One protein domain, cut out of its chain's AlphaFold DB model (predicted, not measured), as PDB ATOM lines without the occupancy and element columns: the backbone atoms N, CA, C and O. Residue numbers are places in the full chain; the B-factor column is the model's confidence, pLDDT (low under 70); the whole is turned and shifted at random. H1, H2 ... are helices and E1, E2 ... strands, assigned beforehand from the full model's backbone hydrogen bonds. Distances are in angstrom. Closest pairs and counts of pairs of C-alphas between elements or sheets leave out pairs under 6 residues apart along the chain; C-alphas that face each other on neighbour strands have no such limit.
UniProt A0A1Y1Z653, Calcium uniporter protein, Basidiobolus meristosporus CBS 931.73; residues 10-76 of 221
ATOM      1  N   SER A  10      28.758 -17.326  -0.086       85.44
ATOM      2  CA  SER A  10      28.097 -16.178   0.542       85.44
ATOM      3  C   SER A  10      28.324 -14.875  -0.228       85.44
ATOM      4  O   SER A  10      27.392 -14.079  -0.351       85.44
ATOM      5  N   THR A  11      29.508 -14.678  -0.817       86.19
ATOM      6  CA  THR A  11      29.813 -13.505  -1.643       86.19
ATOM      7  C   THR A  11      28.951 -13.470  -2.902       86.19
ATOM      8  O   THR A  11      28.463 -12.402  -3.255       86.19
ATOM      9  N   ILE A  12      28.669 -14.622  -3.522       84.12
ATOM     10  CA  ILE A  12      27.751 -14.703  -4.669       84.12
ATOM     11  C   ILE A  12      26.343 -14.285  -4.244       84.12
ATOM     12  O   ILE A  12      25.716 -13.458  -4.899       84.12
ATOM     13  N   SER A  13      25.853 -14.814  -3.117       83.00
ATOM     14  CA  SER A  13      24.525 -14.445  -2.608       83.00
ATOM     15  C   SER A  13      24.409 -12.946  -2.318       83.00
ATOM     16  O   SER A  13      23.359 -12.351  -2.551       83.00
ATOM     17  N   GLN A  14      25.494 -12.329  -1.842       84.25
ATOM     18  CA  GLN A  14      25.540 -10.905  -1.551       84.25
ATOM     19  C   GLN A  14      25.599 -10.076  -2.837       84.25
ATOM     20  O   GLN A  14      24.859  -9.109  -2.955       84.25
ATOM     21  N   GLN A  15      26.396 -10.488  -3.826       84.69
ATOM     22  CA  GLN A  15      26.462  -9.819  -5.127       84.69
ATOM     23  C   GLN A  15      25.119  -9.855  -5.863       84.69
ATOM     24  O   GLN A  15      24.704  -8.846  -6.419       84.69
ATOM     25  N   ILE A  16      24.401 -10.982  -5.812       84.62
ATOM     26  CA  ILE A  16      23.050 -11.081  -6.386       84.62
ATOM     27  C   ILE A  16      22.096 -10.095  -5.695       84.62
ATOM     28  O   ILE A  16      21.309  -9.439  -6.370       84.62
ATOM     29  N   LYS A  17      22.188  -9.946  -4.367       83.88
ATOM     30  CA  LYS A  17      21.384  -8.969  -3.609       83.88
ATOM     31  C   LYS A  17      21.753  -7.517  -3.904       83.88
ATOM     32  O   LYS A  17      20.888  -6.653  -3.858       83.88
ATOM     33  N   GLU A  18      23.026  -7.236  -4.163       85.62
ATOM     34  CA  GLU A  18      23.486  -5.897  -4.550       85.62
ATOM     35  C   GLU A  18      23.015  -5.526  -5.963       85.62
ATOM     36  O   GLU A  18      22.674  -4.370  -6.207       85.62
ATOM     37  N   GLU A  19      22.970  -6.497  -6.878       85.06
ATOM     38  CA  GLU A  19      22.516  -6.298  -8.259       85.06
ATOM     39  C   GLU A  19      20.981  -6.226  -8.370       85.06
ATOM     40  O   GLU A  19      20.469  -5.473  -9.197       85.06
ATOM     41  N   TYR A  20      20.258  -6.937  -7.496       85.56
ATOM     42  CA  TYR A  20      18.790  -6.983  -7.437       85.56
ATOM     43  C   TYR A  20      18.287  -6.734  -6.000       85.56
ATOM     44  O   TYR A  20      17.959  -7.680  -5.274       85.56
ATOM     45  N   PRO A  21      18.233  -5.464  -5.553       81.94
ATOM     46  CA  PRO A  21      17.867  -5.105  -4.180       81.94
ATOM     47  C   PRO A  21      16.403  -5.403  -3.811       81.94
ATOM     48  O   PRO A  21      16.057  -5.376  -2.632       81.94
ATOM     49  N   GLU A  22      15.542  -5.699  -4.788       83.31
ATOM     50  CA  GLU A  22      14.171  -6.184  -4.591       83.31
ATOM     51  C   GLU A  22      14.072  -7.597  -3.987       83.31
ATOM     52  O   GLU A  22      12.998  -7.976  -3.525       83.31
ATOM     53  N   ILE A  23      15.169  -8.359  -3.962       81.88
ATOM     54  CA  ILE A  23      15.208  -9.737  -3.458       81.88
ATOM     55  C   ILE A  23      15.538  -9.755  -1.955       81.88
ATOM     56  O   ILE A  23      16.631  -9.358  -1.535       81.88
ATOM     57  N   GLU A  24      14.649 -10.303  -1.119       78.00
ATOM     58  CA  GLU A  24      14.858 -10.372   0.337       78.00
ATOM     59  C   GLU A  24      15.840 -11.488   0.730       78.00
ATOM     60  O   GLU A  24      16.720 -11.311   1.594       78.00
ATOM     61  N   LYS A  25      15.733 -12.664   0.100       82.81
ATOM     62  CA  LYS A  25      16.507 -13.852   0.482       82.81
ATOM     63  C   LYS A  25      17.048 -14.611  -0.729       82.81
ATOM     64  O   LYS A  25      16.300 -15.114  -1.552       82.81
ATOM     65  N   VAL A  26      18.372 -14.784  -0.751       86.25
ATOM     66  CA  VAL A  26      19.092 -15.632  -1.711       86.25
ATOM     67  C   VAL A  26      19.822 -16.713  -0.929       86.25
ATOM     68  O   VAL A  26      20.563 -16.402   0.005       86.25
ATOM     69  N   SER A  27      19.601 -17.974  -1.287       87.19
ATOM     70  CA  SER A  27      20.353 -19.107  -0.737       87.19
ATOM     71  C   SER A  27      20.590 -20.161  -1.808       87.19
ATOM     72  O   SER A  27      19.746 -20.359  -2.683       87.19
ATOM     73  N   ILE A  28      21.740 -20.818  -1.749       89.50
ATOM     74  CA  ILE A  28      22.180 -21.807  -2.728       89.50
ATOM     75  C   ILE A  28      22.170 -23.181  -2.063       89.50
ATOM     76  O   ILE A  28      22.754 -23.364  -0.997       89.50
ATOM     77  N   HIS A  29      21.476 -24.124  -2.695       88.81
ATOM     78  CA  HIS A  29      21.186 -25.448  -2.155       88.81
ATOM     79  C   HIS A  29      21.603 -26.548  -3.122       88.81
ATOM     80  O   HIS A  29      21.587 -26.367  -4.346       88.81
ATOM     81  N   GLU A  30      21.891 -27.719  -2.568       88.56
ATOM     82  CA  GLU A  30      22.075 -28.937  -3.349       88.56
ATOM     83  C   GLU A  30      20.807 -29.288  -4.142       88.56
ATOM     84  O   GLU A  30      19.681 -29.227  -3.629       88.56
ATOM     85  N   ALA A  31      20.989 -29.691  -5.401       87.88
ATOM     86  CA  ALA A  31      19.915 -30.234  -6.219       87.88
ATOM     87  C   ALA A  31      19.895 -31.766  -6.110       87.88
ATOM     88  O   ALA A  31      20.744 -32.457  -6.672       87.88
ATOM     89  N   LEU A  32      18.890 -32.303  -5.422       85.06
ATOM     90  CA  LEU A  32      18.674 -33.746  -5.321       85.06
ATOM     91  C   LEU A  32      17.802 -34.265  -6.474       85.06
ATOM     92  O   LEU A  32      17.135 -33.496  -7.180       85.06
ATOM     93  N   HIS A  33      17.753 -35.590  -6.642       83.00
ATOM     94  CA  HIS A  33      16.941 -36.241  -7.671       83.00
ATOM     95  C   HIS A  33      15.480 -35.740  -7.659       83.00
ATOM     96  O   HIS A  33      14.800 -35.750  -6.626       83.00
ATOM     97  N   GLY A  34      14.994 -35.289  -8.820       81.31
ATOM     98  CA  GLY A  34      13.667 -34.682  -8.960       81.31
ATOM     99  C   GLY A  34      13.569 -33.220  -8.497       81.31
ATOM    100  O   GLY A  34      12.478 -32.792  -8.131       81.31
ATOM    101  N   LEU A  35      14.680 -32.466  -8.502       81.94
ATOM    102  CA  LEU A  35      14.744 -31.036  -8.134       81.94
ATOM    103  C   LEU A  35      14.270 -30.758  -6.697       81.94
ATOM    104  O   LEU A  35      13.688 -29.711  -6.389       81.94
ATOM    105  N   LYS A  36      14.510 -31.717  -5.799       85.12
ATOM    106  CA  LYS A  36      14.288 -31.523  -4.366       85.12
ATOM    107  C   LYS A  36      15.416 -30.670  -3.789       85.12
ATOM    108  O   LYS A  36      16.556 -30.765  -4.233       85.12
ATOM    109  N   ILE A  37      15.064 -29.845  -2.805       86.25
ATOM    110  CA  ILE A  37      16.015 -29.001  -2.076       86.25
ATOM    111  C   ILE A  37      16.767 -29.902  -1.092       86.25
ATOM    112  O   ILE A  37      16.117 -30.559  -0.276       86.25
ATOM    113  N   GLY A  38      18.091 -29.966  -1.225       84.25
ATOM    114  CA  GLY A  38      18.991 -30.630  -0.283       84.25
ATOM    115  C   GLY A  38      19.601 -29.652   0.724       84.25
ATOM    116  O   GLY A  38      18.911 -28.756   1.210       84.25
ATOM    117  N   ASP A  39      20.880 -29.842   1.042       86.69
ATOM    118  CA  ASP A  39      21.591 -29.034   2.037       86.69
ATOM    119  C   ASP A  39      21.850 -27.590   1.565       86.69
ATOM    120  O   ASP A  39      22.070 -27.333   0.379       86.69
ATOM    121  N   ASP A  40      21.856 -26.648   2.517       88.06
ATOM    122  CA  ASP A  40      22.198 -25.238   2.282       88.06
ATOM    123  C   ASP A  40      23.724 -25.059   2.279       88.06
ATOM    124  O   ASP A  40      24.399 -25.265   3.293       88.06
ATOM    125  N   TRP A  41      24.270 -24.643   1.139       87.44
ATOM    126  CA  TRP A  41      25.707 -24.455   0.927       87.44
ATOM    127  C   TRP A  41      26.151 -22.993   1.075       87.44
ATOM    128  O   TRP A  41      27.345 -22.692   1.040       87.44
ATOM    129  N   THR A  42      25.214 -22.065   1.295       81.75
ATOM    130  CA  THR A  42      25.439 -20.611   1.198       81.75
ATOM    131  C   THR A  42      26.532 -20.086   2.133       81.75
ATOM    132  O   THR A  42      27.211 -19.116   1.805       81.75
ATOM    133  N   LYS A  43      26.705 -20.682   3.319       79.75
ATOM    134  CA  LYS A  43      27.639 -20.183   4.352       79.75
ATOM    135  C   LYS A  43      28.879 -21.051   4.557       79.75
ATOM    136  O   LYS A  43      29.810 -20.610   5.223       79.75
ATOM    137  N   SER A  44      28.864 -22.274   4.045       77.44
ATOM    138  CA  SER A  44      29.803 -23.342   4.401       77.44
ATOM    139  C   SER A  44      30.700 -23.772   3.245       77.44
ATOM    140  O   SER A  44      31.699 -24.437   3.500       77.44
ATOM    141  N   PHE A  45      30.377 -23.389   2.007       82.94
ATOM    142  CA  PHE A  45      31.101 -23.822   0.813       82.94
ATOM    143  C   PHE A  45      31.857 -22.677   0.134       82.94
ATOM    144  O   PHE A  45      31.412 -21.522   0.113       82.94
ATOM    145  N   GLN A  46      33.003 -23.022  -0.454       86.56
ATOM    146  CA  GLN A  46      33.649 -22.220  -1.488       86.56
ATOM    147  C   GLN A  46      33.020 -22.521  -2.850       86.56
ATOM    148  O   GLN A  46      32.368 -23.550  -3.035       86.56
ATOM    149  N   VAL A  47      33.192 -21.609  -3.804       83.56
ATOM    150  CA  VAL A  47      32.620 -21.778  -5.146       83.56
ATOM    151  C   VAL A  47      33.226 -22.992  -5.863       83.56
ATOM    152  O   VAL A  47      32.482 -23.714  -6.524       83.56
ATOM    153  N   ASP A  48      34.524 -23.264  -5.691       81.25
ATOM    154  CA  ASP A  48      35.172 -24.461  -6.258       81.25
ATOM    155  C   ASP A  48      34.564 -25.766  -5.712       81.25
ATOM    156  O   ASP A  48      34.126 -26.624  -6.480       81.25
ATOM    157  N   ASP A  49      34.429 -25.875  -4.386       83.31
ATOM    158  CA  ASP A  49      33.812 -27.038  -3.733       83.31
ATOM    159  C   ASP A  49      32.358 -27.230  -4.178       83.31
ATOM    160  O   ASP A  49      31.928 -28.348  -4.459       83.31
ATOM    161  N   LEU A  50      31.603 -26.133  -4.300       85.81
ATOM    162  CA  LEU A  50      30.224 -26.163  -4.779       85.81
ATOM    163  C   LEU A  50      30.136 -26.733  -6.196       85.81
ATOM    164  O   LEU A  50      29.284 -27.582  -6.455       85.81
ATOM    165  N   ILE A  51      31.000 -26.287  -7.112       82.88
ATOM    166  CA  ILE A  51      30.999 -26.770  -8.499       82.88
ATOM    167  C   ILE A  51      31.381 -28.249  -8.537       82.88
ATOM    168  O   ILE A  51      30.682 -29.027  -9.190       82.88
ATOM    169  N   ARG A  52      32.424 -28.666  -7.809       81.25
ATOM    170  CA  ARG A  52      32.854 -30.073  -7.735       81.25
ATOM    171  C   ARG A  52      31.737 -30.975  -7.204       81.25
ATOM    172  O   ARG A  52      31.400 -31.980  -7.834       81.25
ATOM    173  N   THR A  53      31.108 -30.607  -6.087       83.06
ATOM    174  CA  THR A  53      30.031 -31.400  -5.477       83.06
ATOM    175  C   THR A  53      28.778 -31.427  -6.351       83.06
ATOM    176  O   THR A  53      28.222 -32.498  -6.589       83.06
ATOM    177  N   ALA A  54      28.365 -30.288  -6.910       84.12
ATOM    178  CA  ALA A  54      27.199 -30.211  -7.789       84.12
ATOM    179  C   ALA A  54      27.393 -30.947  -9.126       84.12
ATOM    180  O   ALA A  54      26.423 -31.435  -9.709       84.12
ATOM    181  N   THR A  55      28.634 -31.056  -9.609       80.75
ATOM    182  CA  THR A  55      28.981 -31.839 -10.806       80.75
ATOM    183  C   THR A  55      28.888 -33.343 -10.544       80.75
ATOM    184  O   THR A  55      28.423 -34.087 -11.409       80.75
ATOM    185  N   ARG A  56      29.291 -33.784  -9.345       81.75
ATOM    186  CA  ARG A  56      29.227 -35.189  -8.909       81.75
ATOM    187  C   ARG A  56      27.825 -35.629  -8.467       81.75
ATOM    188  O   ARG A  56      27.544 -36.823  -8.473       81.75
ATOM    189  N   GLY A  57      26.959 -34.689  -8.087       78.69
ATOM    190  CA  GLY A  57      25.583 -34.961  -7.668       78.69
ATOM    191  C   GLY A  57      24.667 -35.444  -8.803       78.69
ATOM    192  O   GLY A  57      24.854 -35.109  -9.974       78.69
ATOM    193  N   ASP A  58      23.614 -36.186  -8.449       77.56
ATOM    194  CA  ASP A  58      22.682 -36.818  -9.402       77.56
ATOM    195  C   ASP A  58      22.009 -35.827 -10.368       77.56
ATOM    196  O   ASP A  58      21.711 -36.170 -11.514       77.56
ATOM    197  N   ALA A  59      21.748 -34.597  -9.915       80.81
ATOM    198  CA  ALA A  59      21.095 -33.569 -10.722       80.81
ATOM    199  C   ALA A  59      22.058 -32.801 -11.649       80.81
ATOM    200  O   ALA A  59      21.579 -32.067 -12.513       80.81
ATOM    201  N   LYS A  60      23.387 -32.963 -11.502       84.19
ATOM    202  CA  LYS A  60      24.430 -32.258 -12.281       84.19
ATOM    203  C   LYS A  60      24.238 -30.734 -12.313       84.19
ATOM    204  O   LYS A  60      24.267 -30.089 -13.367       84.19
ATOM    205  N   GLY A  61      23.966 -30.162 -11.147       86.75
ATOM    206  CA  GLY A  61      23.616 -28.758 -10.977       86.75
ATOM    207  C   GLY A  61      23.259 -28.429  -9.533       86.75
ATOM    208  O   GLY A  61      23.333 -29.283  -8.653       86.75
ATOM    209  N   PHE A  62      22.855 -27.186  -9.297       89.06
ATOM    210  CA  PHE A  62      22.429 -26.708  -7.981       89.06
ATOM    211  C   PHE A  62      21.160 -25.858  -8.089       89.06
ATOM    212  O   PHE A  62      20.778 -25.400  -9.169       89.06
ATOM    213  N   LEU A  63      20.479 -25.676  -6.960       90.00
ATOM    214  CA  LEU A  63      19.271 -24.865  -6.861       90.00
ATOM    215  C   LEU A  63      19.608 -23.525  -6.212       90.00
ATOM    216  O   LEU A  63      20.191 -23.470  -5.134       90.00
ATOM    217  N   VAL A  64      19.190 -22.437  -6.846       89.88
ATOM    218  CA  VAL A  64      19.201 -21.102  -6.251       89.88
ATOM    219  C   VAL A  64      17.778 -20.788  -5.816       89.88
ATOM    220  O   VAL A  64      16.858 -20.768  -6.633       89.88
ATOM    221  N   LEU A  65      17.593 -20.589  -4.516       88.50
ATOM    222  CA  LEU A  65      16.334 -20.132  -3.945       88.50
ATOM    223  C   LEU A  65      16.373 -18.612  -3.851       88.50
ATOM    224  O   LEU A  65      17.225 -18.061  -3.147       88.50
ATOM    225  N   VAL A  66      15.449 -17.975  -4.559       87.50
ATOM    226  CA  VAL A  66      15.245 -16.527  -4.585       87.50
ATOM    227  C   VAL A  66      13.850 -16.275  -4.031       87.50
ATOM    228  O   VAL A  66      12.860 -16.628  -4.667       87.50
ATOM    229  N   ASP A  67      13.778 -15.745  -2.814       85.19
ATOM    230  CA  ASP A  67      12.551 -15.573  -2.034       85.19
ATOM    231  C   ASP A  67      11.733 -16.873  -1.913       85.19
ATOM    232  O   ASP A  67      12.018 -17.701  -1.044       85.19
ATOM    233  N   ASN A  68      10.745 -17.073  -2.792       82.62
ATOM    234  CA  ASN A  68       9.888 -18.262  -2.844       82.62
ATOM    235  C   ASN A  68      10.012 -19.068  -4.154       82.62
ATOM    236  O   ASN A  68       9.339 -20.090  -4.312       82.62
ATOM    237  N   GLU A  69      10.859 -18.632  -5.088       86.38
ATOM    238  CA  GLU A  69      11.093 -19.304  -6.366       86.38
ATOM    239  C   GLU A  69      12.351 -20.176  -6.337       86.38
ATOM    240  O   GLU A  69      13.334 -19.892  -5.646       86.38
ATOM    241  N   LYS A  70      12.314 -21.271  -7.105       88.12
ATOM    242  CA  LYS A  70      13.437 -22.201  -7.255       88.12
ATOM    243  C   LYS A  70      13.976 -22.108  -8.670       88.12
ATOM    244  O   LYS A  70      13.279 -22.463  -9.619       88.12
ATOM    245  N   ILE A  71      15.229 -21.700  -8.797       89.56
ATOM    246  CA  ILE A  71      15.923 -21.620 -10.078       89.56
ATOM    247  C   ILE A  71      16.941 -22.753 -10.123       89.56
ATOM    248  O   ILE A  71      17.843 -22.826  -9.292       89.56
ATOM    249  N   PHE A  72      16.794 -23.656 -11.089       89.12
ATOM    250  CA  PHE A  72      17.776 -24.707 -11.318       89.12
ATOM    251  C   PHE A  72      18.884 -24.207 -12.237       89.12
ATOM    252  O   PHE A  72      18.627 -23.804 -13.373       89.12
ATOM    253  N   VAL A  73      20.118 -24.272 -11.750       88.38
ATOM    254  CA  VAL A  73      21.312 -23.922 -12.513       88.38
ATOM    255  C   VAL A  73      22.026 -25.216 -12.889       88.38
ATOM    256  O   VAL A  73      22.621 -25.890 -12.046       88.38
ATOM    257  N   LYS A  74      21.945 -25.574 -14.174       87.38
ATOM    258  CA  LYS A  74      22.669 -26.717 -14.740       87.38
ATOM    259  C   LYS A  74      24.154 -26.374 -14.841       87.38
ATOM    260  O   LYS A  74      24.504 -25.330 -15.393       87.38
ATOM    261  N   ILE A  75      25.018 -27.281 -14.394       86.75
ATOM    262  CA  ILE A  75      26.458 -27.166 -14.627       86.75
ATOM    263  C   ILE A  75      26.790 -27.776 -15.998       86.75
ATOM    264  O   ILE A  75      26.303 -28.868 -16.315       86.75
ATOM    265  N   PRO A  76      27.579 -27.083 -16.844       83.31
ATOM    266  CA  PRO A  76      27.995 -27.630 -18.127       83.31
ATOM    267  C   PRO A  76      28.838 -28.890 -17.928       83.31
ATOM    268  O   PRO A  76      29.708 -28.939 -17.055       83.31
TER     269      PRO A  76
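What this domain is: This is residues 10 to 76 of the 221 residues of the protein "Calcium uniporter protein" of Basidiobolus meristosporus CBS 931.73 (UniProt A0A1Y1Z653). A strongly twisted sheet of four strands has two separate helices over one face: H2 runs along E3, while H1 packs with its residues 10 to 17 by the beginning of E1. The opposite face bears no named helix. The printed part has 67 residues, with H1, E1, E2, H2, E3 and E4 in that order, a mixed class of helices and strands. The sheet's order is E2, E1, E3, E4, antiparallel throughout. The whole is compact, with a radius of gyration of the C-alphas of 11.5 A, and rounded, spanning 32 by 23 by 20 A.

Where its parts are: E1 is residues 26 to 32, 18.5 A from first to last C-alpha. E3, residues 61 to 66, and E4, residues 69 to 74, each measure 16.1 A; E4 ends at C-alpha 74 (22.669, -26.717, -14.740). E2 is residues 36 to 40, 12.1 A. H2, residues 47 to 56, measures 14.3 A. H1, residues 10 to 19, measures 14.4 A and begins at C-alpha 10 (28.097, -16.178, 0.542).

How they stand to each other: Inner strands E1 and E3 are antiparallel at 144 degrees, with N 29 and O 63 2.8 A apart. The hairpin E1 and E2 has N 38 and O 30 at 3.0 A; the hairpin E3 and E4 has N 64 and O 71 at 2.8 A. H1 and H2 are on one face, making two layers, helices over a sheet. H2 is over E3 at a height over the sheet of 9.8 A, along the strands at 18 degrees on the local plane; its closest C-alphas to E3 are those of Ala 54 and Gly 61, 5.0 A. The closest C-alphas of H1 and E1 are those of Ser 13 and Val 26, 5.6 A. H1 and H2 are apart. E2, H2 and E3 form a split strand-helix-strand unit, two strands running the same way with E1 between them, its crossover right-handed. In H1 and H2 every O i to N i+4 pair is within hydrogen-bond range.

The domain as a whole: The C-alphas farthest apart, of Glu 22 and Arg 56, are 33.0 A apart. The printed part has no cut and no long link. Its mean pLDDT is 84.7, and no printed residue is under 70.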